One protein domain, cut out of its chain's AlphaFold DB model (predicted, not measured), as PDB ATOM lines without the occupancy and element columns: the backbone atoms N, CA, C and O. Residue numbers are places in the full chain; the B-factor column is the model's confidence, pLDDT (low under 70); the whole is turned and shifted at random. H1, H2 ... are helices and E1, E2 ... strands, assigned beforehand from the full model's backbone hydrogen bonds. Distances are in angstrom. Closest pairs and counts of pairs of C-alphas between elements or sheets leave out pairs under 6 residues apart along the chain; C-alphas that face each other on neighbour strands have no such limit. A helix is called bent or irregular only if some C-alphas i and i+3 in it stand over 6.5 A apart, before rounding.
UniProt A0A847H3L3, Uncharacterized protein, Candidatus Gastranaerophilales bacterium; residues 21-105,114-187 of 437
ATOM      1  N   PRO A  21     126.098 143.006 123.490       59.88
ATOM      2  CA  PRO A  21     125.681 144.333 123.924       59.88
ATOM      3  C   PRO A  21     125.704 144.387 125.452       59.88
ATOM      4  O   PRO A  21     125.286 143.432 126.110       59.88
ATOM      5  N   SER A  22     126.244 145.472 126.016       66.69
ATOM      6  CA  SER A  22     126.297 145.652 127.470       66.69
ATOM      7  C   SER A  22     124.907 145.434 128.066       66.69
ATOM      8  O   SER A  22     123.939 145.939 127.495       66.69
ATOM      9  N   LEU A  23     124.806 144.730 129.200       75.62
ATOM     10  CA  LEU A  23     123.530 144.374 129.845       75.62
ATOM     11  C   LEU A  23     122.559 145.566 129.943       75.62
ATOM     12  O   LEU A  23     121.377 145.438 129.644       75.62
ATOM     13  N   ASN A  24     123.077 146.762 130.228       74.94
ATOM     14  CA  ASN A  24     122.294 148.000 130.316       74.94
ATOM     15  C   ASN A  24     121.508 148.331 129.032       74.94
ATOM     16  O   ASN A  24     120.392 148.835 129.090       74.94
ATOM     17  N   VAL A  25     122.073 148.025 127.864       75.19
ATOM     18  CA  VAL A  25     121.486 148.328 126.548       75.19
ATOM     19  C   VAL A  25     120.369 147.346 126.181       75.19
ATOM     20  O   VAL A  25     119.489 147.667 125.382       75.19
ATOM     21  N   ILE A  26     120.392 146.149 126.766       80.56
ATOM     22  CA  ILE A  26     119.367 145.121 126.557       80.56
ATOM     23  C   ILE A  26     118.319 145.095 127.672       80.56
ATOM     24  O   ILE A  26     117.263 144.510 127.461       80.56
ATOM     25  N   PHE A  27     118.563 145.754 128.812       86.38
ATOM     26  CA  PHE A  27     117.644 145.796 129.955       86.38
ATOM     27  C   PHE A  27     116.238 146.250 129.551       86.38
ATOM     28  O   PHE A  27     115.271 145.534 129.779       86.38
ATOM     29  N   HIS A  28     116.131 147.393 128.867       84.06
ATOM     30  CA  HIS A  28     114.838 147.931 128.435       84.06
ATOM     31  C   HIS A  28     114.119 147.004 127.442       84.06
ATOM     32  O   HIS A  28     112.904 146.838 127.504       84.06
ATOM     33  N   HIS A  29     114.866 146.364 126.539       84.62
ATOM     34  CA  HIS A  29     114.286 145.400 125.606       84.62
ATOM     35  C   HIS A  29     113.768 144.154 126.338       84.62
ATOM     36  O   HIS A  29     112.640 143.738 126.101       84.62
ATOM     37  N   LEU A  30     114.551 143.609 127.274       87.06
ATOM     38  CA  LEU A  30     114.149 142.469 128.094       87.06
ATOM     39  C   LEU A  30     112.945 142.801 128.974       87.06
ATOM     40  O   LEU A  30     112.026 141.997 129.039       87.06
ATOM     41  N   GLN A  31     112.900 143.984 129.588       89.06
ATOM     42  CA  GLN A  31     111.741 144.434 130.359       89.06
ATOM     43  C   GLN A  31     110.475 144.457 129.492       89.06
ATOM     44  O   GLN A  31     109.454 143.904 129.887       89.06
ATOM     45  N   ASN A  32     110.548 145.030 128.288       88.31
ATOM     46  CA  ASN A  32     109.390 145.145 127.397       88.31
ATOM     47  C   ASN A  32     108.923 143.807 126.811       88.31
ATOM     48  O   ASN A  32     107.741 143.663 126.520       88.31
ATOM     49  N   GLU A  33     109.818 142.837 126.636       89.38
ATOM     50  CA  GLU A  33     109.453 141.503 126.144       89.38
ATOM     51  C   GLU A  33     108.968 140.589 127.281       89.38
ATOM     52  O   GLU A  33     107.925 139.946 127.162       89.38
ATOM     53  N   PHE A  34     109.694 140.533 128.404       92.25
ATOM     54  CA  PHE A  34     109.400 139.607 129.500       92.25
ATOM     55  C   PHE A  34     108.233 140.069 130.371       92.25
ATOM     56  O   PHE A  34     107.348 139.256 130.633       92.25
ATOM     57  N   CYS A  35     108.190 141.332 130.819       92.19
ATOM     58  CA  CYS A  35     107.170 141.776 131.780       92.19
ATOM     59  C   CYS A  35     105.737 141.537 131.274       92.19
ATOM     60  O   CYS A  35     104.960 140.943 132.024       92.19
ATOM     61  N   PRO A  36     105.360 141.890 130.025       92.50
ATOM     62  CA  PRO A  36     104.003 141.647 129.539       92.50
ATOM     63  C   PRO A  36     103.660 140.158 129.444       92.50
ATOM     64  O   PRO A  36     102.551 139.764 129.791       92.50
ATOM     65  N   LYS A  37     104.611 139.316 129.012       93.25
ATOM     66  CA  LYS A  37     104.404 137.865 128.880       93.25
ATOM     67  C   LYS A  37     104.289 137.168 130.233       93.25
ATOM     68  O   LYS A  37     103.396 136.347 130.411       93.25
ATOM     69  N   ILE A  38     105.154 137.522 131.184       94.06
ATOM     70  CA  ILE A  38     105.111 137.027 132.568       94.06
ATOM     71  C   ILE A  38     103.796 137.444 133.226       94.06
ATOM     72  O   ILE A  38     103.108 136.603 133.791       94.06
ATOM     73  N   THR A  39     103.418 138.718 133.095       92.94
ATOM     74  CA  THR A  39     102.169 139.250 133.656       92.94
ATOM     75  C   THR A  39     100.949 138.553 133.057       92.94
ATOM     76  O   THR A  39     100.053 138.149 133.791       92.94
ATOM     77  N   ALA A  40     100.922 138.344 131.736       93.19
ATOM     78  CA  ALA A  40      99.837 137.624 131.073       93.19
ATOM     79  C   ALA A  40      99.742 136.160 131.534       93.19
ATOM     80  O   ALA A  40      98.651 135.701 131.860       93.19
ATOM     81  N   ALA A  41     100.873 135.452 131.617       93.81
ATOM     82  CA  ALA A  41     100.910 134.068 132.083       93.81
ATOM     83  C   ALA A  41     100.504 133.943 133.561       93.81
ATOM     84  O   ALA A  41      99.771 133.029 133.927       93.81
ATOM     85  N   ALA A  42     100.937 134.875 134.412       92.56
ATOM     86  CA  ALA A  42     100.545 134.905 135.816       92.56
ATOM     87  C   ALA A  42      99.056 135.198 135.991       92.56
ATOM     88  O   ALA A  42      98.396 134.507 136.762       92.56
ATOM     89  N   ARG A  43      98.511 136.153 135.231       91.75
ATOM     90  CA  ARG A  43      97.076 136.447 135.231       91.75
ATOM     91  C   ARG A  43      96.246 135.241 134.790       91.75
ATOM     92  O   ARG A  43      95.217 134.974 135.388       91.75
ATOM     93  N   GLU A  44      96.685 134.517 133.760       93.88
ATOM     94  CA  GLU A  44      95.981 133.322 133.275       93.88
ATOM     95  C   GLU A  44      96.006 132.172 134.292       93.88
ATOM     96  O   GLU A  44      95.022 131.450 134.415       93.88
ATOM     97  N   PHE A  45      97.109 132.000 135.026       93.69
ATOM     98  CA  PHE A  45      97.243 130.917 135.999       93.69
ATOM     99  C   PHE A  45      96.520 131.203 137.323       93.69
ATOM    100  O   PHE A  45      95.858 130.317 137.856       93.69
ATOM    101  N   TRP A  46      96.666 132.418 137.858       90.19
ATOM    102  CA  TRP A  46      96.178 132.778 139.195       90.19
ATOM    103  C   TRP A  46      94.798 133.440 139.200       90.19
ATOM    104  O   TRP A  46      94.207 133.566 140.266       90.19
ATOM    105  N   ASP A  47      94.307 133.891 138.041       87.56
ATOM    106  CA  ASP A  47      93.106 134.736 137.914       87.56
ATOM    107  C   ASP A  47      93.155 135.998 138.806       87.56
ATOM    108  O   ASP A  47      92.143 136.510 139.276       87.56
ATOM    109  N   ALA A  48      94.369 136.514 139.037       84.38
ATOM    110  CA  ALA A  48      94.653 137.653 139.908       84.38
ATOM    111  C   ALA A  48      95.468 138.742 139.185       84.38
ATOM    112  O   ALA A  48      96.241 138.470 138.257       84.38
ATOM    113  N   GLU A  49      95.319 139.996 139.622       86.56
ATOM    114  CA  GLU A  49      96.074 141.142 139.096       86.56
ATOM    115  C   GLU A  49      97.452 141.263 139.762       86.56
ATOM    116  O   GLU A  49      97.668 142.044 140.690       86.56
ATOM    117  N   LEU A  50      98.404 140.473 139.264       88.88
ATOM    118  CA  LEU A  50      99.804 140.502 139.688       88.88
ATOM    119  C   LEU A  50     100.638 141.379 138.753       88.88
ATOM    120  O   LEU A  50     100.593 141.212 137.534       88.88
ATOM    121  N   ASN A  51     101.446 142.273 139.320       90.19
ATOM    122  CA  ASN A  51     102.337 143.146 138.559       90.19
ATOM    123  C   ASN A  51     103.785 142.669 138.653       90.19
ATOM    124  O   ASN A  51     104.264 142.355 139.740       90.19
ATOM    125  N   PHE A  52     104.490 142.669 137.518       92.69
ATOM    126  CA  PHE A  52     105.886 142.244 137.429       92.69
ATOM    127  C   PHE A  52     106.772 143.351 136.866       92.69
ATOM    128  O   PHE A  52     106.623 143.752 135.709       92.69
ATOM    129  N   THR A  53     107.762 143.776 137.646       92.44
ATOM    130  CA  THR A  53     108.750 144.780 137.229       92.44
ATOM    131  C   THR A  53     110.137 144.159 137.215       92.44
ATOM    132  O   THR A  53     110.570 143.609 138.224       92.44
ATOM    133  N   LEU A  54     110.851 144.255 136.091       93.31
ATOM    134  CA  LEU A  54     112.264 143.884 136.030       93.31
ATOM    135  C   LEU A  54     113.083 144.912 136.821       93.31
ATOM    136  O   LEU A  54     113.021 146.103 136.527       93.31
ATOM    137  N   VAL A  55     113.847 144.453 137.810       90.81
ATOM    138  CA  VAL A  55     114.660 145.320 138.682       90.81
ATOM    139  C   VAL A  55     116.149 145.126 138.424       90.81
ATOM    140  O   VAL A  55     116.913 146.085 138.477       90.81
ATOM    141  N   GLU A  56     116.574 143.904 138.100       89.31
ATOM    142  CA  GLU A  56     117.989 143.605 137.885       89.31
ATOM    143  C   GLU A  56     118.219 142.661 136.709       89.31
ATOM    144  O   GLU A  56     117.472 141.706 136.485       89.31
ATOM    145  N   LEU A  57     119.313 142.928 135.993       90.06
ATOM    146  CA  LEU A  57     119.905 142.056 134.992       90.06
ATOM    147  C   LEU A  57     121.399 141.899 135.290       90.06
ATOM    148  O   LEU A  57     122.156 142.862 135.168       90.06
ATOM    149  N   ALA A  58     121.832 140.687 135.634       88.88
ATOM    150  CA  ALA A  58     123.217 140.418 136.010       88.88
ATOM    151  C   ALA A  58     123.781 139.151 135.351       88.88
ATOM    152  O   ALA A  58     123.049 138.252 134.952       88.88
ATOM    153  N   GLU A  59     125.112 139.071 135.255       87.00
ATOM    154  CA  GLU A  59     125.848 137.859 134.837       87.00
ATOM    155  C   GLU A  59     126.306 137.002 136.034       87.00
ATOM    156  O   GLU A  59     126.883 135.927 135.876       87.00
ATOM    157  N   LYS A  60     126.098 137.508 137.252       84.69
ATOM    158  CA  LYS A  60     126.503 136.892 138.518       84.69
ATOM    159  C   LYS A  60     125.380 137.063 139.538       84.69
ATOM    160  O   LYS A  60     124.647 138.045 139.448       84.69
ATOM    161  N   PRO A  61     125.267 136.161 140.525       79.75
ATOM    162  CA  PRO A  61     124.288 136.324 141.588       79.75
ATOM    163  C   PRO A  61     124.598 137.582 142.404       79.75
ATOM    164  O   PRO A  61     125.755 137.812 142.775       79.75
ATOM    165  N   ASN A  62     123.568 138.371 142.709       76.06
ATOM    166  CA  ASN A  62     123.716 139.543 143.559       76.06
ATOM    167  C   ASN A  62     124.089 139.103 144.991       76.06
ATOM    168  O   ASN A  62     123.379 138.283 145.587       76.06
ATOM    169  N   PRO A  63     125.193 139.617 145.563       75.56
ATOM    170  CA  PRO A  63     125.611 139.268 146.916       75.56
ATOM    171  C   PRO A  63     124.576 139.635 147.985       75.56
ATOM    172  O   PRO A  63     124.522 138.941 148.995       75.56
ATOM    173  N   LEU A  64     123.734 140.650 147.750       72.31
ATOM    174  CA  LEU A  64     122.689 141.083 148.684       72.31
ATOM    175  C   LEU A  64     121.616 140.018 148.928       72.31
ATOM    176  O   LEU A  64     120.877 140.114 149.900       72.31
ATOM    177  N   TRP A  65     121.492 139.017 148.052       69.31
ATOM    178  CA  TRP A  65     120.405 138.041 148.147       69.31
ATOM    179  C   TRP A  65     120.833 136.658 148.622       69.31
ATOM    180  O   TRP A  65     119.995 135.760 148.638       69.31
ATOM    181  N   LYS A  66     122.107 136.476 148.988       64.62
ATOM    182  CA  LYS A  66     122.670 135.164 149.342       64.62
ATOM    183  C   LYS A  66     121.996 134.485 150.533       64.62
ATOM    184  O   LYS A  66     122.029 133.264 150.590       64.62
ATOM    185  N   GLU A  67     121.420 135.259 151.443       66.19
ATOM    186  CA  GLU A  67     120.831 134.754 152.688       66.19
ATOM    187  C   GLU A  67     119.326 134.468 152.585       66.19
ATOM    188  O   GLU A  67     118.737 134.014 153.556       66.19
ATOM    189  N   ASN A  68     118.692 134.702 151.427       77.38
ATOM    190  CA  ASN A  68     117.259 134.428 151.277       77.38
ATOM    191  C   ASN A  68     117.010 132.983 150.849       77.38
ATOM    192  O   ASN A  68     117.697 132.463 149.959       77.38
ATOM    193  N   ASP A  69     115.960 132.391 151.407       85.31
ATOM    194  CA  ASP A  69     115.438 131.108 150.961       85.31
ATOM    195  C   ASP A  69     114.651 131.277 149.652       85.31
ATOM    196  O   ASP A  69     113.961 132.274 149.419       85.31
ATOM    197  N   PHE A  70     114.788 130.298 148.755       90.25
ATOM    198  CA  PHE A  70     114.115 130.303 147.459       90.25
ATOM    199  C   PHE A  70     113.500 128.945 147.143       90.25
ATOM    200  O   PHE A  70     114.177 127.917 147.204       90.25
ATOM    201  N   PHE A  71     112.258 128.956 146.664       92.75
ATOM    202  CA  PHE A  71     111.650 127.815 146.000       92.75
ATOM    203  C   PHE A  71     112.210 127.715 144.580       92.75
ATOM    204  O   PHE A  71     112.013 128.611 143.753       92.75
ATOM    205  N   VAL A  72     112.954 126.643 144.299       92.94
ATOM    206  CA  VAL A  72     113.705 126.484 143.046       92.94
ATOM    207  C   VAL A  72     113.046 125.445 142.147       92.94
ATOM    208  O   VAL A  72     112.948 124.274 142.498       92.94
ATOM    209  N   THR A  73     112.672 125.846 140.935       93.62
ATOM    210  CA  THR A  73     112.217 124.932 139.879       93.62
ATOM    211  C   THR A  73     113.220 124.923 138.735       93.62
ATOM    212  O   THR A  73     113.586 125.972 138.210       93.62
ATOM    213  N   ARG A  74     113.678 123.731 138.342       92.88
ATOM    214  CA  ARG A  74     114.609 123.533 137.226       92.88
ATOM    215  C   ARG A  74     113.890 122.891 136.046       92.88
ATOM    216  O   ARG A  74     113.365 121.787 136.164       92.88
ATOM    217  N   ILE A  75     113.930 123.564 134.906       88.88
ATOM    218  CA  ILE A  75     113.286 123.176 133.658       88.88
ATOM    219  C   ILE A  75     114.380 122.887 132.633       88.88
ATOM    220  O   ILE A  75     115.206 123.743 132.322       88.88
ATOM    221  N   LYS A  76     114.405 121.662 132.107       82.56
ATOM    222  CA  LYS A  76     115.422 121.240 131.136       82.56
ATOM    223  C   LYS A  76     115.047 121.721 129.737       82.56
ATOM    224  O   LYS A  76     114.046 121.266 129.183       82.56
ATOM    225  N   SER A  77     115.869 122.583 129.144       67.50
ATOM    226  CA  SER A  77     115.724 123.043 127.759       67.50
ATOM    227  C   SER A  77     116.833 122.438 126.886       67.50
ATOM    228  O   SER A  77     117.784 123.098 126.481       67.50
ATOM    229  N   GLY A  78     116.750 121.129 126.623       64.62
ATOM    230  CA  GLY A  78     117.760 120.385 125.852       64.62
ATOM    231  C   GLY A  78     118.743 119.587 126.718       64.62
ATOM    232  O   GLY A  78     118.410 119.205 127.837       64.62
ATOM    233  N   GLN A  79     119.922 119.259 126.168       59.62
ATOM    234  CA  GLN A  79     120.900 118.380 126.836       59.62
ATOM    235  C   GLN A  79     121.762 119.095 127.889       59.62
ATOM    236  O   GLN A  79     122.148 118.445 128.855       59.62
ATOM    237  N   GLU A  80     122.021 120.403 127.742       63.34
ATOM    238  CA  GLU A  80     122.961 121.139 128.615       63.34
ATOM    239  C   GLU A  80     122.492 122.550 129.035       63.34
ATOM    240  O   GLU A  80     123.187 123.223 129.789       63.34
ATOM    241  N   ALA A  81     121.309 123.011 128.610       70.62
ATOM    242  CA  ALA A  81     120.780 124.318 129.012       70.62
ATOM    243  C   ALA A  81     119.632 124.170 130.023       70.62
ATOM    244  O   ALA A  81     118.473 123.946 129.660       70.62
ATOM    245  N   ASP A  82     119.965 124.309 131.306       84.12
ATOM    246  CA  ASP A  82     118.979 124.398 132.381       84.12
ATOM    247  C   ASP A  82     118.396 125.819 132.444       84.12
ATOM    248  O   ASP A  82     119.123 126.814 132.456       84.12
ATOM    249  N   PHE A  83     117.071 125.902 132.528       89.69
ATOM    250  CA  PHE A  83     116.348 127.108 132.903       89.69
ATOM    251  C   PHE A  83     115.904 126.965 134.357       89.69
ATOM    252  O   PHE A  83     115.252 125.985 134.715       89.69
ATOM    253  N   ILE A  84     116.268 127.907 135.219       92.81
ATOM    254  CA  ILE A  84     115.956 127.844 136.646       92.81
ATOM    255  C   ILE A  84     115.089 129.039 137.017       92.81
ATOM    256  O   ILE A  84     115.431 130.179 136.717       92.81
ATOM    257  N   ILE A  85     113.993 128.770 137.717       95.25
ATOM    258  CA  ILE A  85     113.137 129.784 138.330       95.25
ATOM    259  C   ILE A  85     113.322 129.696 139.838       95.25
ATOM    260  O   ILE A  85     113.278 128.603 140.405       95.25
ATOM    261  N   LYS A  86     113.546 130.840 140.480       94.00
ATOM    262  CA  LYS A  86     113.603 130.973 141.936       94.00
ATOM    263  C   LYS A  86     112.521 131.934 142.401       94.00
ATOM    264  O   LYS A  86     112.466 133.049 141.894       94.00
ATOM    265  N   ILE A  87     111.714 131.521 143.367       94.00
ATOM    266  CA  ILE A  87     110.677 132.340 144.008       94.00
ATOM    267  C   ILE A  87     111.084 132.533 145.472       94.00
ATOM    268  O   ILE A  87     111.378 131.541 146.133       94.00
ATOM    269  N   SER A  88     111.169 133.771 145.964       92.25
ATOM    270  CA  SER A  88     111.425 134.031 147.392       92.25
ATOM    271  C   SER A  88     110.211 133.684 148.257       92.25
ATOM    272  O   SER A  88     109.095 133.639 147.751       92.25
ATOM    273  N   ASP A  89     110.418 133.504 149.555       90.00
ATOM    274  CA  ASP A  89     109.378 133.447 150.600       90.00
ATOM    275  C   ASP A  89     108.212 134.432 150.394       90.00
ATOM    276  O   ASP A  89     107.071 134.050 150.163       90.00
ATOM    277  N   THR A  90     108.540 135.713 150.338       89.44
ATOM    278  CA  THR A  90     107.670 136.861 150.084       89.44
ATOM    279  C   THR A  90     106.960 136.781 148.736       89.44
ATOM    280  O   THR A  90     105.818 137.204 148.616       89.44
ATOM    281  N   ALA A  91     107.598 136.230 147.696       91.12
ATOM    282  CA  ALA A  91     106.918 136.018 146.419       91.12
ATOM    283  C   ALA A  91     105.956 134.842 146.486       91.12
ATOM    284  O   ALA A  91     104.866 134.946 145.939       91.12
ATOM    285  N   ALA A  92     106.334 133.744 147.135       90.75
ATOM    286  CA  ALA A  92     105.439 132.617 147.333       90.75
ATOM    287  C   ALA A  92     104.204 133.048 148.133       90.75
ATOM    288  O   ALA A  92     103.094 132.730 147.718       90.75
ATOM    289  N   ASP A  93     104.390 133.848 149.185       88.06
ATOM    290  CA  ASP A  93     103.300 134.416 149.978       88.06
ATOM    291  C   ASP A  93     102.383 135.315 149.139       88.06
ATOM    292  O   ASP A  93     101.175 135.093 149.088       88.06
ATOM    293  N   VAL A  94     102.937 136.278 148.390       88.69
ATOM    294  CA  VAL A  94     102.150 137.152 147.498       88.69
ATOM    295  C   VAL A  94     101.375 136.339 146.456       88.69
ATOM    296  O   VAL A  94     100.207 136.622 146.202       88.69
ATOM    297  N   LEU A  95     102.001 135.324 145.855       89.50
ATOM    298  CA  LEU A  95     101.361 134.481 144.844       89.50
ATOM    299  C   LEU A  95     100.224 133.648 145.450       89.50
ATOM    300  O   LEU A  95      99.104 133.700 144.952       89.50
ATOM    301  N   LEU A  96     100.482 132.926 146.541       87.88
ATOM    302  CA  LEU A  96      99.504 132.035 147.166       87.88
ATOM    303  C   LEU A  96      98.357 132.819 147.812       87.88
ATOM    304  O   LEU A  96      97.190 132.492 147.582       87.88
ATOM    305  N   SER A  97      98.666 133.896 148.540       83.38
ATOM    306  CA  SER A  97      97.655 134.735 149.190       83.38
ATOM    307  C   SER A  97      96.750 135.455 148.190       83.38
ATOM    308  O   SER A  97      95.578 135.675 148.494       83.38
ATOM    309  N   SER A  98      97.247 135.765 146.984       77.69
ATOM    310  CA  SER A  98      96.447 136.419 145.939       77.69
ATOM    311  C   SER A  98      95.305 135.556 145.395       77.69
ATOM    312  O   SER A  98      94.301 136.104 144.947       77.69
ATOM    313  N   SER A  99      95.431 134.226 145.454       74.19
ATOM    314  CA  SER A  99      94.479 133.289 144.838       74.19
ATOM    315  C   SER A  99      93.803 132.329 145.816       74.19
ATOM    316  O   SER A  99      92.652 131.956 145.612       74.19
ATOM    317  N   ILE A 100      94.515 131.892 146.860       76.75
ATOM    318  CA  ILE A 100      94.039 130.892 147.833       76.75
ATOM    319  C   ILE A 100      93.611 131.577 149.143       76.75
ATOM    320  O   ILE A 100      92.871 130.997 149.934       76.75
ATOM    321  N   GLY A 101      94.006 132.839 149.341       70.19
ATOM    322  CA  GLY A 101      93.844 133.562 150.598       70.19
ATOM    323  C   GLY A 101      95.051 133.377 151.518       70.19
ATOM    324  O   GLY A 101      95.856 132.462 151.349       70.19
ATOM    325  N   ARG A 102      95.221 134.300 152.466       65.75
ATOM    326  CA  ARG A 102      96.348 134.284 153.405       65.75
ATOM    327  C   ARG A 102      96.098 133.219 154.473       65.75
ATOM    328  O   ARG A 102      95.011 133.188 155.049       65.75
ATOM    329  N   GLN A 103      97.092 132.383 154.761       57.44
ATOM    330  CA  GLN A 103      97.067 131.621 156.006       57.44
ATOM    331  C   GLN A 103      97.250 132.626 157.146       57.44
ATOM    332  O   GLN A 103      98.317 133.214 157.296       57.44
ATOM    333  N   THR A 104      96.199 132.889 157.913       50.94
ATOM    334  CA  THR A 104      96.343 133.565 159.201       50.94
ATOM    335  C   THR A 104      96.807 132.507 160.193       50.94
ATOM    336  O   THR A 104      95.985 131.723 160.674       50.94
ATOM    337  N   SER A 105      98.110 132.432 160.469       50.75
ATOM    338  CA  SER A 105      98.565 131.783 161.697       50.75
ATOM    339  C   SER A 105      97.882 132.525 162.849       50.75
ATOM    340  O   SER A 105      97.921 133.749 162.945       50.75
ATOM    341  N   LEU A 114     105.206 133.763 154.543       75.44
ATOM    342  CA  LEU A 114     105.314 132.318 154.348       75.44
ATOM    343  C   LEU A 114     106.770 131.828 154.441       75.44
ATOM    344  O   LEU A 114     107.619 132.208 153.632       75.44
ATOM    345  N   ASN A 115     107.048 130.938 155.394       81.94
ATOM    346  CA  ASN A 115     108.346 130.286 155.508       81.94
ATOM    347  C   ASN A 115     108.429 129.109 154.529       81.94
ATOM    348  O   ASN A 115     107.715 128.115 154.654       81.94
ATOM    349  N   LEU A 116     109.350 129.185 153.567       82.50
ATOM    350  CA  LEU A 116     109.540 128.125 152.572       82.50
ATOM    351  C   LEU A 116     110.002 126.787 153.166       82.50
ATOM    352  O   LEU A 116     109.894 125.767 152.487       82.50
ATOM    353  N   LYS A 117     110.531 126.772 154.395       82.38
ATOM    354  CA  LYS A 117     110.921 125.530 155.085       82.38
ATOM    355  C   LYS A 117     109.715 124.702 155.522       82.38
ATOM    356  O   LYS A 117     109.825 123.481 155.568       82.38
ATOM    357  N   ASP A 118     108.581 125.360 155.742       83.44
ATOM    358  CA  ASP A 118     107.365 124.769 156.305       83.44
ATOM    359  C   ASP A 118     106.232 124.674 155.263       83.44
ATOM    360  O   ASP A 118     105.065 124.494 155.605       83.44
ATOM    361  N   ILE A 119     106.566 124.792 153.971       86.19
ATOM    362  CA  ILE A 119     105.590 124.763 152.877       86.19
ATOM    363  C   ILE A 119     104.911 123.391 152.750       86.19
ATOM    364  O   ILE A 119     105.557 122.339 152.772       86.19
ATOM    365  N   THR A 120     103.594 123.393 152.548       87.75
ATOM    366  CA  THR A 120     102.825 122.159 152.346       87.75
ATOM    367  C   THR A 120     103.109 121.525 150.977       87.75
ATOM    368  O   THR A 120     103.489 122.193 150.010       87.75
ATOM    369  N   GLU A 121     102.862 120.215 150.843       89.75
ATOM    370  CA  GLU A 121     103.008 119.514 149.555       89.75
ATOM    371  C   GLU A 121     102.098 120.116 148.468       89.75
ATOM    372  O   GLU A 121     102.478 120.197 147.296       89.75
ATOM    373  N   LEU A 122     100.905 120.578 148.853       89.50
ATOM    374  CA  LEU A 122      99.973 121.236 147.944       89.50
ATOM    375  C   LEU A 122     100.543 122.563 147.432       89.50
ATOM    376  O   LEU A 122     100.599 122.765 146.221       89.50
ATOM    377  N   GLU A 123     101.009 123.440 148.321       89.69
ATOM    378  CA  GLU A 123     101.594 124.735 147.949       89.69
ATOM    379  C   GLU A 123     102.834 124.556 147.066       89.69
ATOM    380  O   GLU A 123     102.951 125.204 146.023       89.69
ATOM    381  N   ALA A 124     103.716 123.611 147.402       91.38
ATOM    382  CA  ALA A 124     104.879 123.284 146.581       91.38
ATOM    383  C   ALA A 124     104.477 122.806 145.173       91.38
ATOM    384  O   ALA A 124     105.078 123.217 144.173       91.38
ATOM    385  N   ASN A 125     103.438 121.970 145.067       92.81
ATOM    386  CA  ASN A 125     102.914 121.511 143.781       92.81
ATOM    387  C   ASN A 125     102.274 122.648 142.975       92.81
ATOM    388  O   ASN A 125     102.451 122.696 141.754       92.81
ATOM    389  N   ILE A 126     101.583 123.584 143.626       92.62
ATOM    390  CA  ILE A 126     101.000 124.758 142.966       92.62
ATOM    391  C   ILE A 126     102.111 125.677 142.446       92.62
ATOM    392  O   ILE A 126     102.105 126.014 141.263       92.62
ATOM    393  N   LEU A 127     103.109 126.015 143.270       93.44
ATOM    394  CA  LEU A 127     104.245 126.856 142.864       93.44
ATOM    395  C   LEU A 127     105.053 126.224 141.726       93.44
ATOM    396  O   LEU A 127     105.446 126.906 140.778       93.44
ATOM    397  N   LYS A 128     105.281 124.909 141.780       94.50
ATOM    398  CA  LYS A 128     105.915 124.171 140.684       94.50
ATOM    399  C   LYS A 128     105.083 124.253 139.402       94.50
ATOM    400  O   LYS A 128     105.635 124.555 138.344       94.50
ATOM    401  N   SER A 129     103.772 124.022 139.498       94.19
ATOM    402  CA  SER A 129     102.857 124.098 138.351       94.19
ATOM    403  C   SER A 129     102.835 125.500 137.741       94.19
ATOM    404  O   SER A 129     102.894 125.644 136.520       94.19
ATOM    405  N   PHE A 130     102.840 126.534 138.586       94.94
ATOM    406  CA  PHE A 130     102.954 127.924 138.164       94.94
ATOM    407  C   PHE A 130     104.271 128.180 137.425       94.94
ATOM    408  O   PHE A 130     104.258 128.750 136.341       94.94
ATOM    409  N   ASN A 131     105.406 127.716 137.953       95.25
ATOM    410  CA  ASN A 131     106.714 127.890 137.315       95.25
ATOM    411  C   ASN A 131     106.794 127.231 135.930       95.25
ATOM    412  O   ASN A 131     107.329 127.819 134.986       95.25
ATOM    413  N   GLU A 132     106.245 126.024 135.785       93.75
ATOM    414  CA  GLU A 132     106.156 125.339 134.492       93.75
ATOM    415  C   GLU A 132     105.246 126.096 133.510       93.75
ATOM    416  O   GLU A 132     105.595 126.261 132.334       93.75
ATOM    417  N   PHE A 133     104.109 126.605 133.993       94.75
ATOM    418  CA  PHE A 133     103.188 127.420 133.203       94.75
ATOM    419  C   PHE A 133     103.829 128.738 132.753       94.75
ATOM    420  O   PHE A 133     103.776 129.094 131.573       94.75
ATOM    421  N   LEU A 134     104.510 129.420 133.674       94.00
ATOM    422  CA  LEU A 134     105.224 130.661 133.430       94.00
ATOM    423  C   LEU A 134     106.277 130.470 132.339       94.00
ATOM    424  O   LEU A 134     106.278 131.208 131.355       94.00
ATOM    425  N   TYR A 135     107.119 129.438 132.465       93.31
ATOM    426  CA  TYR A 135     108.118 129.103 131.451       93.31
ATOM    427  C   TYR A 135     107.490 128.850 130.081       93.31
ATOM    428  O   TYR A 135     107.997 129.338 129.073       93.31
ATOM    429  N   LYS A 136     106.361 128.135 130.022       92.75
ATOM    430  CA  LYS A 136     105.639 127.905 128.765       92.75
ATOM    431  C   LYS A 136     105.189 129.224 128.122       92.75
ATOM    432  O   LYS A 136     105.351 129.370 126.909       92.75
ATOM    433  N   GLY A 137     104.713 130.184 128.917       91.75
ATOM    434  CA  GLY A 137     104.299 131.520 128.466       91.75
ATOM    435  C   GLY A 137     105.428 132.385 127.888       91.75
ATOM    436  O   GLY A 137     105.185 133.184 126.984       91.75
ATOM    437  N   ILE A 138     106.668 132.191 128.353       92.06
ATOM    438  CA  ILE A 138     107.867 132.894 127.851       92.06
ATOM    439  C   ILE A 138     108.746 132.035 126.928       92.06
ATOM    440  O   ILE A 138     109.781 132.499 126.452       92.06
ATOM    441  N   SER A 139     108.359 130.784 126.659       90.06
ATOM    442  CA  SER A 139     109.176 129.808 125.919       90.06
ATOM    443  C   SER A 139     109.519 130.261 124.496       90.06
ATOM    444  O   SER A 139     110.562 129.900 123.947       90.06
ATOM    445  N   ASP A 140     108.675 131.098 123.894       89.38
ATOM    446  CA  ASP A 140     108.886 131.640 122.561       89.38
ATOM    447  C   ASP A 140     110.029 132.659 122.493       89.38
ATOM    448  O   ASP A 140     110.567 132.860 121.405       89.38
ATOM    449  N   LEU A 141     110.468 133.220 123.623       87.19
ATOM    450  CA  LEU A 141     111.659 134.070 123.717       87.19
ATOM    451  C   LEU A 141     112.971 133.270 123.660       87.19
ATOM    452  O   LEU A 141     114.036 133.853 123.452       87.19
ATOM    453  N   PHE A 142     112.911 131.941 123.793       88.19
ATOM    454  CA  PHE A 142     114.080 131.062 123.811       88.19
ATOM    455  C   PHE A 142     114.201 130.218 122.539       88.19
ATOM    456  O   PHE A 142     113.216 129.927 121.853       88.19
ATOM    457  N   LEU A 143     115.434 129.843 122.199       84.69
ATOM    458  CA  LEU A 143     115.752 128.893 121.134       84.69
ATOM    459  C   LEU A 143     115.158 127.516 121.446       84.69
ATOM    460  O   LEU A 143     115.093 127.096 122.600       84.69
ATOM    461  N   ASP A 144     114.742 126.797 120.405       82.94
ATOM    462  CA  ASP A 144     114.287 125.417 120.562       82.94
ATOM    463  C   ASP A 144     115.466 124.444 120.769       82.94
ATOM    464  O   ASP A 144     116.626 124.756 120.491       82.94
ATOM    465  N   ALA A 145     115.178 123.218 121.217       78.88
ATOM    466  CA  ALA A 145     116.211 122.216 121.490       78.88
ATOM    467  C   ALA A 145     117.110 121.897 120.274       78.88
ATOM    468  O   ALA A 145     118.279 121.550 120.442       78.88
ATOM    469  N   LYS A 146     116.599 122.012 119.038       80.06
ATOM    470  CA  LYS A 146     117.390 121.757 117.822       80.06
ATOM    471  C   LYS A 146     118.350 122.912 117.547       80.06
ATOM    472  O   LYS A 146     119.505 122.680 117.194       80.06
ATOM    473  N   GLN A 147     117.875 124.141 117.720       80.62
ATOM    474  CA  GLN A 147     118.647 125.370 117.588       80.62
ATOM    475  C   GLN A 147     119.742 125.446 118.655       80.62
ATOM    476  O   GLN A 147     120.884 125.742 118.313       80.62
ATOM    477  N   ILE A 148     119.427 125.095 119.907       79.19
ATOM    478  CA  ILE A 148     120.391 125.020 121.015       79.19
ATOM    479  C   ILE A 148     121.545 124.079 120.652       79.19
ATOM    480  O   ILE A 148     122.698 124.506 120.641       79.19
ATOM    481  N   ASN A 149     121.247 122.839 120.247       78.00
ATOM    482  CA  ASN A 149     122.276 121.853 119.894       78.00
ATOM    483  C   ASN A 149     123.142 122.286 118.697       78.00
ATOM    484  O   ASN A 149     124.314 121.930 118.618       78.00
ATOM    485  N   SER A 150     122.587 123.068 117.765       76.75
ATOM    486  CA  SER A 150     123.339 123.583 116.616       76.75
ATOM    487  C   SER A 150     124.313 124.706 116.984       76.75
ATOM    488  O   SER A 150     125.286 124.913 116.259       76.75
ATOM    489  N   VAL A 151     124.032 125.459 118.048       76.06
ATOM    490  CA  VAL A 151     124.818 126.634 118.456       76.06
ATOM    491  C   VAL A 151     125.773 126.292 119.599       76.06
ATOM    492  O   VAL A 151     126.808 126.940 119.718       76.06
ATOM    493  N   LEU A 152     125.503 125.232 120.367       72.94
ATOM    494  CA  LEU A 152     126.294 124.793 121.523       72.94
ATOM    495  C   LEU A 152     127.802 124.710 121.227       72.94
ATOM    496  O   LEU A 152     128.610 125.283 121.947       72.94
ATOM    497  N   HIS A 153     128.185 124.116 120.092       69.56
ATOM    498  CA  HIS A 153     129.591 123.995 119.673       69.56
ATOM    499  C   HIS A 153     130.285 125.324 119.317       69.56
ATOM    500  O   HIS A 153     131.497 125.347 119.116       69.56
ATOM    501  N   THR A 154     129.535 126.418 119.192       65.38
ATOM    502  CA  THR A 154     130.050 127.754 118.843       65.38
ATOM    503  C   THR A 154     130.121 128.703 120.042       65.38
ATOM    504  O   THR A 154     130.681 129.794 119.925       65.38
ATOM    505  N   VAL A 155     129.584 128.299 121.199       67.88
ATOM    506  CA  VAL A 155     129.576 129.109 122.421       67.88
ATOM    507  C   VAL A 155     130.901 128.913 123.155       67.88
ATOM    508  O   VAL A 155     131.169 127.860 123.715       67.88
ATOM    509  N   ASN A 156     131.752 129.939 123.138       58.50
ATOM    510  CA  ASN A 156     133.064 129.895 123.794       58.50
ATOM    511  C   ASN A 156     133.005 130.313 125.278       58.50
ATOM    512  O   ASN A 156     133.910 129.998 126.047       58.50
ATOM    513  N   THR A 157     131.964 131.052 125.682       61.28
ATOM    514  CA  THR A 157     131.736 131.493 127.066       61.28
ATOM    515  C   THR A 157     130.253 131.415 127.427       61.28
ATOM    516  O   THR A 157     129.416 132.142 126.891       61.28
ATOM    517  N   GLU A 158     129.922 130.542 128.374       68.38
ATOM    518  CA  GLU A 158     128.574 130.416 128.928       68.38
ATOM    519  C   GLU A 158     128.331 131.517 129.961       68.38
ATOM    520  O   GLU A 158     128.540 131.355 131.163       68.38
ATOM    521  N   LYS A 159     127.905 132.689 129.495       82.19
ATOM    522  CA  LYS A 159     127.377 133.711 130.399       82.19
ATOM    523  C   LYS A 159     125.991 133.281 130.856       82.19
ATOM    524  O   LYS A 159     125.107 133.112 130.024       82.19
ATOM    525  N   THR A 160     125.792 133.112 132.158       87.31
ATOM    526  CA  THR A 160     124.456 132.916 132.737       87.31
ATOM    527  C   THR A 160     123.849 134.278 133.019       87.31
ATOM    528  O   THR A 160     124.511 135.121 133.616       87.31
ATOM    529  N   LEU A 161     122.611 134.502 132.594       89.38
ATOM    530  CA  LEU A 161     121.860 135.700 132.939       89.38
ATOM    531  C   LEU A 161     120.979 135.440 134.154       89.38
ATOM    532  O   LEU A 161     120.360 134.386 134.264       89.38
ATOM    533  N   TYR A 162     120.922 136.437 135.028       91.81
ATOM    534  CA  TYR A 162     120.039 136.540 136.178       91.81
ATOM    535  C   TYR A 162     119.088 137.697 135.902       91.81
ATOM    536  O   TYR A 162     119.528 138.845 135.849       91.81
ATOM    537  N   LEU A 163     117.810 137.400 135.681       93.19
ATOM    538  CA  LEU A 163     116.760 138.407 135.549       93.19
ATOM    539  C   LEU A 163     115.921 138.376 136.821       93.19
ATOM    540  O   LEU A 163     115.232 137.386 137.069       93.19
ATOM    541  N   THR A 164     115.977 139.445 137.611       93.19
ATOM    542  CA  THR A 164     115.227 139.554 138.868       93.19
ATOM    543  C   THR A 164     114.032 140.468 138.682       93.19
ATOM    544  O   THR A 164     114.179 141.647 138.351       93.19
ATOM    545  N   PHE A 165     112.853 139.920 138.945       94.31
ATOM    546  CA  PHE A 165     111.579 140.613 138.921       94.31
ATOM    547  C   PHE A 165     111.064 140.809 140.340       94.31
ATOM    548  O   PHE A 165     111.173 139.909 141.174       94.31
ATOM    549  N   TYR A 166     110.467 141.969 140.590       93.25
ATOM    550  CA  TYR A 166     109.572 142.152 141.724       93.25
ATOM    551  C   TYR A 166     108.150 141.811 141.304       93.25
ATOM    552  O   TYR A 166     107.711 142.235 140.234       93.25
ATOM    553  N   VAL A 167     107.469 141.046 142.153       91.81
ATOM    554  CA  VAL A 167     106.055 140.697 142.033       91.81
ATOM    555  C   VAL A 167     105.293 141.298 143.202       91.81
ATOM    556  O   VAL A 167     105.713 141.163 144.347       91.81
ATOM    557  N   TYR A 168     104.188 141.970 142.923       88.88
ATOM    558  CA  TYR A 168     103.315 142.537 143.948       88.88
ATOM    559  C   TYR A 168     101.866 142.522 143.461       88.88
ATOM    560  O   TYR A 168     101.594 142.606 142.257       88.88
ATOM    561  N   SER A 169     100.942 142.412 144.410       83.25
ATOM    562  CA  SER A 169      99.506 142.572 144.178       83.25
ATOM    563  C   SER A 169      99.106 143.989 144.577       83.25
ATOM    564  O   SER A 169      99.572 144.486 145.599       83.25
ATOM    565  N   GLY A 170      98.255 144.657 143.793       67.62
ATOM    566  CA  GLY A 170      97.892 146.067 144.015       67.62
ATOM    567  C   GLY A 170      97.236 146.375 145.370       67.62
ATOM    568  O   GLY A 170      97.082 147.543 145.710       67.62
ATOM    569  N   SER A 171      96.846 145.348 146.132       59.84
ATOM    570  CA  SER A 171      96.217 145.462 147.450       59.84
ATOM    571  C   SER A 171      97.165 145.256 148.638       59.84
ATOM    572  O   SER A 171      96.714 145.393 149.770       59.84
ATOM    573  N   GLN A 172      98.431 144.876 148.425       62.00
ATOM    574  CA  GLN A 172      99.364 144.532 149.506       62.00
ATOM    575  C   GLN A 172     100.650 145.367 149.427       62.00
ATOM    576  O   GLN A 172     101.257 145.463 148.365       62.00
ATOM    577  N   ASP A 173     101.116 145.886 150.570       65.81
ATOM    578  CA  ASP A 173     102.412 146.584 150.716       65.81
ATOM    579  C   ASP A 173     103.627 145.635 150.642       65.81
ATOM    580  O   ASP A 173     104.769 146.027 150.888       65.81
ATOM    581  N   MET A 174     103.403 144.367 150.291       72.31
ATOM    582  CA  MET A 174     104.443 143.353 150.196       72.31
ATOM    583  C   MET A 174     104.778 143.047 148.734       72.31
ATOM    584  O   MET A 174     103.910 142.699 147.930       72.31
ATOM    585  N   ALA A 175     106.066 143.149 148.403       85.50
ATOM    586  CA  ALA A 175     106.609 142.764 147.107       85.50
ATOM    587  C   ALA A 175     107.586 141.595 147.270       85.50
ATOM    588  O   ALA A 175     108.541 141.656 148.044       85.50
ATOM    589  N   GLY A 176     107.357 140.535 146.505       89.12
ATOM    590  CA  GLY A 176     108.219 139.368 146.440       89.12
ATOM    591  C   GLY A 176     109.200 139.411 145.274       89.12
ATOM    592  O   GLY A 176     109.074 140.217 144.353       89.12
ATOM    593  N   ARG A 177     110.180 138.503 145.276       92.69
ATOM    594  CA  ARG A 177     111.184 138.363 144.213       92.69
ATOM    595  C   ARG A 177     111.031 137.063 143.433       92.69
ATOM    596  O   ARG A 177     110.982 135.981 144.014       92.69
ATOM    597  N   ILE A 178     111.085 137.170 142.108       94.62
ATOM    598  CA  ILE A 178     111.233 136.027 141.200       94.62
ATOM    599  C   ILE A 178     112.493 136.214 140.358       94.62
ATOM    600  O   ILE A 178     112.669 137.248 139.720       94.62
ATOM    601  N   ILE A 179     113.373 135.214 140.339       94.19
ATOM    602  CA  ILE A 179     114.624 135.238 139.576       94.19
ATOM    603  C   ILE A 179     114.573 134.166 138.492       94.19
ATOM    604  O   ILE A 179     114.382 132.986 138.788       94.19
ATOM    605  N   LEU A 180     114.795 134.570 137.245       94.44
ATOM    606  CA  LEU A 180     114.985 133.673 136.109       94.44
ATOM    607  C   LEU A 180     116.481 133.549 135.823       94.44
ATOM    608  O   LEU A 180     117.161 134.559 135.633       94.44
ATOM    609  N   LEU A 181     116.992 132.320 135.800       92.56
ATOM    610  CA  LEU A 181     118.390 132.023 135.523       92.56
ATOM    611  C   LEU A 181     118.484 131.116 134.306       92.56
ATOM    612  O   LEU A 181     117.884 130.041 134.276       92.56
ATOM    613  N   PHE A 182     119.258 131.536 133.315       90.88
ATOM    614  CA  PHE A 182     119.456 130.762 132.096       90.88
ATOM    615  C   PHE A 182     120.706 131.216 131.334       90.88
ATOM    616  O   PHE A 182     121.136 132.365 131.478       90.88
ATOM    617  N   PRO A 183     121.301 130.358 130.489       88.12
ATOM    618  CA  PRO A 183     122.420 130.759 129.646       88.12
ATOM    619  C   PRO A 183     122.026 131.852 128.641       88.12
ATOM    620  O   PRO A 183     121.018 131.753 127.951       88.12
ATOM    621  N   GLN A 184     122.844 132.888 128.474       85.62
ATOM    622  CA  GLN A 184     122.562 134.002 127.561       85.62
ATOM    623  C   GLN A 184     122.313 133.536 126.118       85.62
ATOM    624  O   GLN A 184     121.492 134.118 125.412       85.62
ATOM    625  N   PHE A 185     123.018 132.493 125.673       82.56
ATOM    626  CA  PHE A 185     122.972 132.029 124.287       82.56
ATOM    627  C   PHE A 185     121.632 131.390 123.890       82.56
ATOM    628  O   PHE A 185     121.375 131.261 122.695       82.56
ATOM    629  N   ILE A 186     120.781 131.001 124.853       86.00
ATOM    630  CA  ILE A 186     119.467 130.421 124.544       86.00
ATOM    631  C   ILE A 186     118.396 131.478 124.257       86.00
ATOM    632  O   ILE A 186     117.313 131.116 123.813       86.00
ATOM    633  N   LEU A 187     118.665 132.770 124.472       85.25
ATOM    634  CA  LEU A 187     117.737 133.842 124.102       85.25
ATOM    635  C   LEU A 187     117.685 134.033 122.584       85.25
ATOM    636  O   LEU A 187     118.715 134.133 121.911       85.25
TER     637      LEU A 187
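What this domain is: This is residues 21 to 105 and 114 to 187 of the 437 residues of an uncharacterized protein of Candidatus Gastranaerophilales bacterium (UniProt A0A847H3L3). One twisted sheet of five strands is covered on one face by helices, with H1 running along one edge, H3 slanting over the other edge, and the sheet curling round H2 at one end; no named helix covers the other face. The small helix H4 lies off the sheet, near one end of the long axis. The printed part has 159 residues, with four named helices and five named strands in the order H1 E1 E2 E3 H2 H3 H4 E4 E5. The sheet is antiparallel, in the order E1, E4, E5, E3, E2, and the class is mixed, helices and strands. The whole is compact, with a radius of gyration of the C-alphas of 15.9 A, yet elongated, spanning 53 by 31 by 31 A.

Where its parts are: H1, residues 23 to 46, begins at C-alpha 23 (123.530, 144.374, 129.845) and is 31.1 A long, with a kink of 40 degrees near residue 30; it is irregular, but only just, with C-alphas 25 and 28 6.9 A apart. E1 is residues 50 to 58, 23.7 A. E2, residues 70 to 76, and E3, residues 82 to 88, form a hairpin. H2 is residues 89 to 100. H3, residues 121 to 141, is 30.9 A long and irregular, with C-alphas 137 and 140 7.5 A apart. H4 is residues 145 to 152. E4, residues 160 to 169, 29.1 A, and E5, residues 175 to 183, 26.4 A, form a hairpin that ends at C-alpha 183 (122.420, 130.759, 129.646).

How they stand to each other: E1 and E2 are the edge strands. N 53 and O 166 of E1 and E4 are 3.0 A apart, N 163 and O 180 of E4 and E5 2.9 A, N 86 and O 179 of E3 and E5 2.9 A, and N 73 and O 85 of E2 and E3 2.9 A, each within hydrogen-bond range. H1, H2 and H3 are on one face, making two layers, helices over one face of a sheet. H1 lies over E1 and E4 at a height of 6.9 A, along the strands at 26 degrees to E1 on the local plane; its closest C-alphas to E1 are those of Gln 31 and Leu 54, 5.7 A. H3 lies over E3 and E2 at a height of 8.9 A, slantwise at 50 degrees to E2 on the local plane. With residues 34 to 45 alone, H1 touches H3, closest at the C-alphas of Ala 41 and Gly 137, 5.6 A, at a steep tilt of 50 degrees, opposite ways. The closest C-alphas of H2 and E5 are those of Ala 91 and Gly 176, 3.6 A. H4 is not on the sheet and touches no helix. Every O i to N i+4 pair is within hydrogen-bond range in H4, against 16 of 20 in H1, 7 of 8 in H2 and 15 of 17 in H3.

The domain as a whole: The farthest C-alphas, those of Ser 105 and Thr 154, are 53.3 A apart. Residues 106 to 113 are not printed, and C-alphas 105 and 114 are 10.0 A apart across the cut. The link from E1 to E2, 11 residues, is long. The mean pLDDT of the printed part is 84.0; 23 residues are under 70, among them 102 to 105 and 153 to 158.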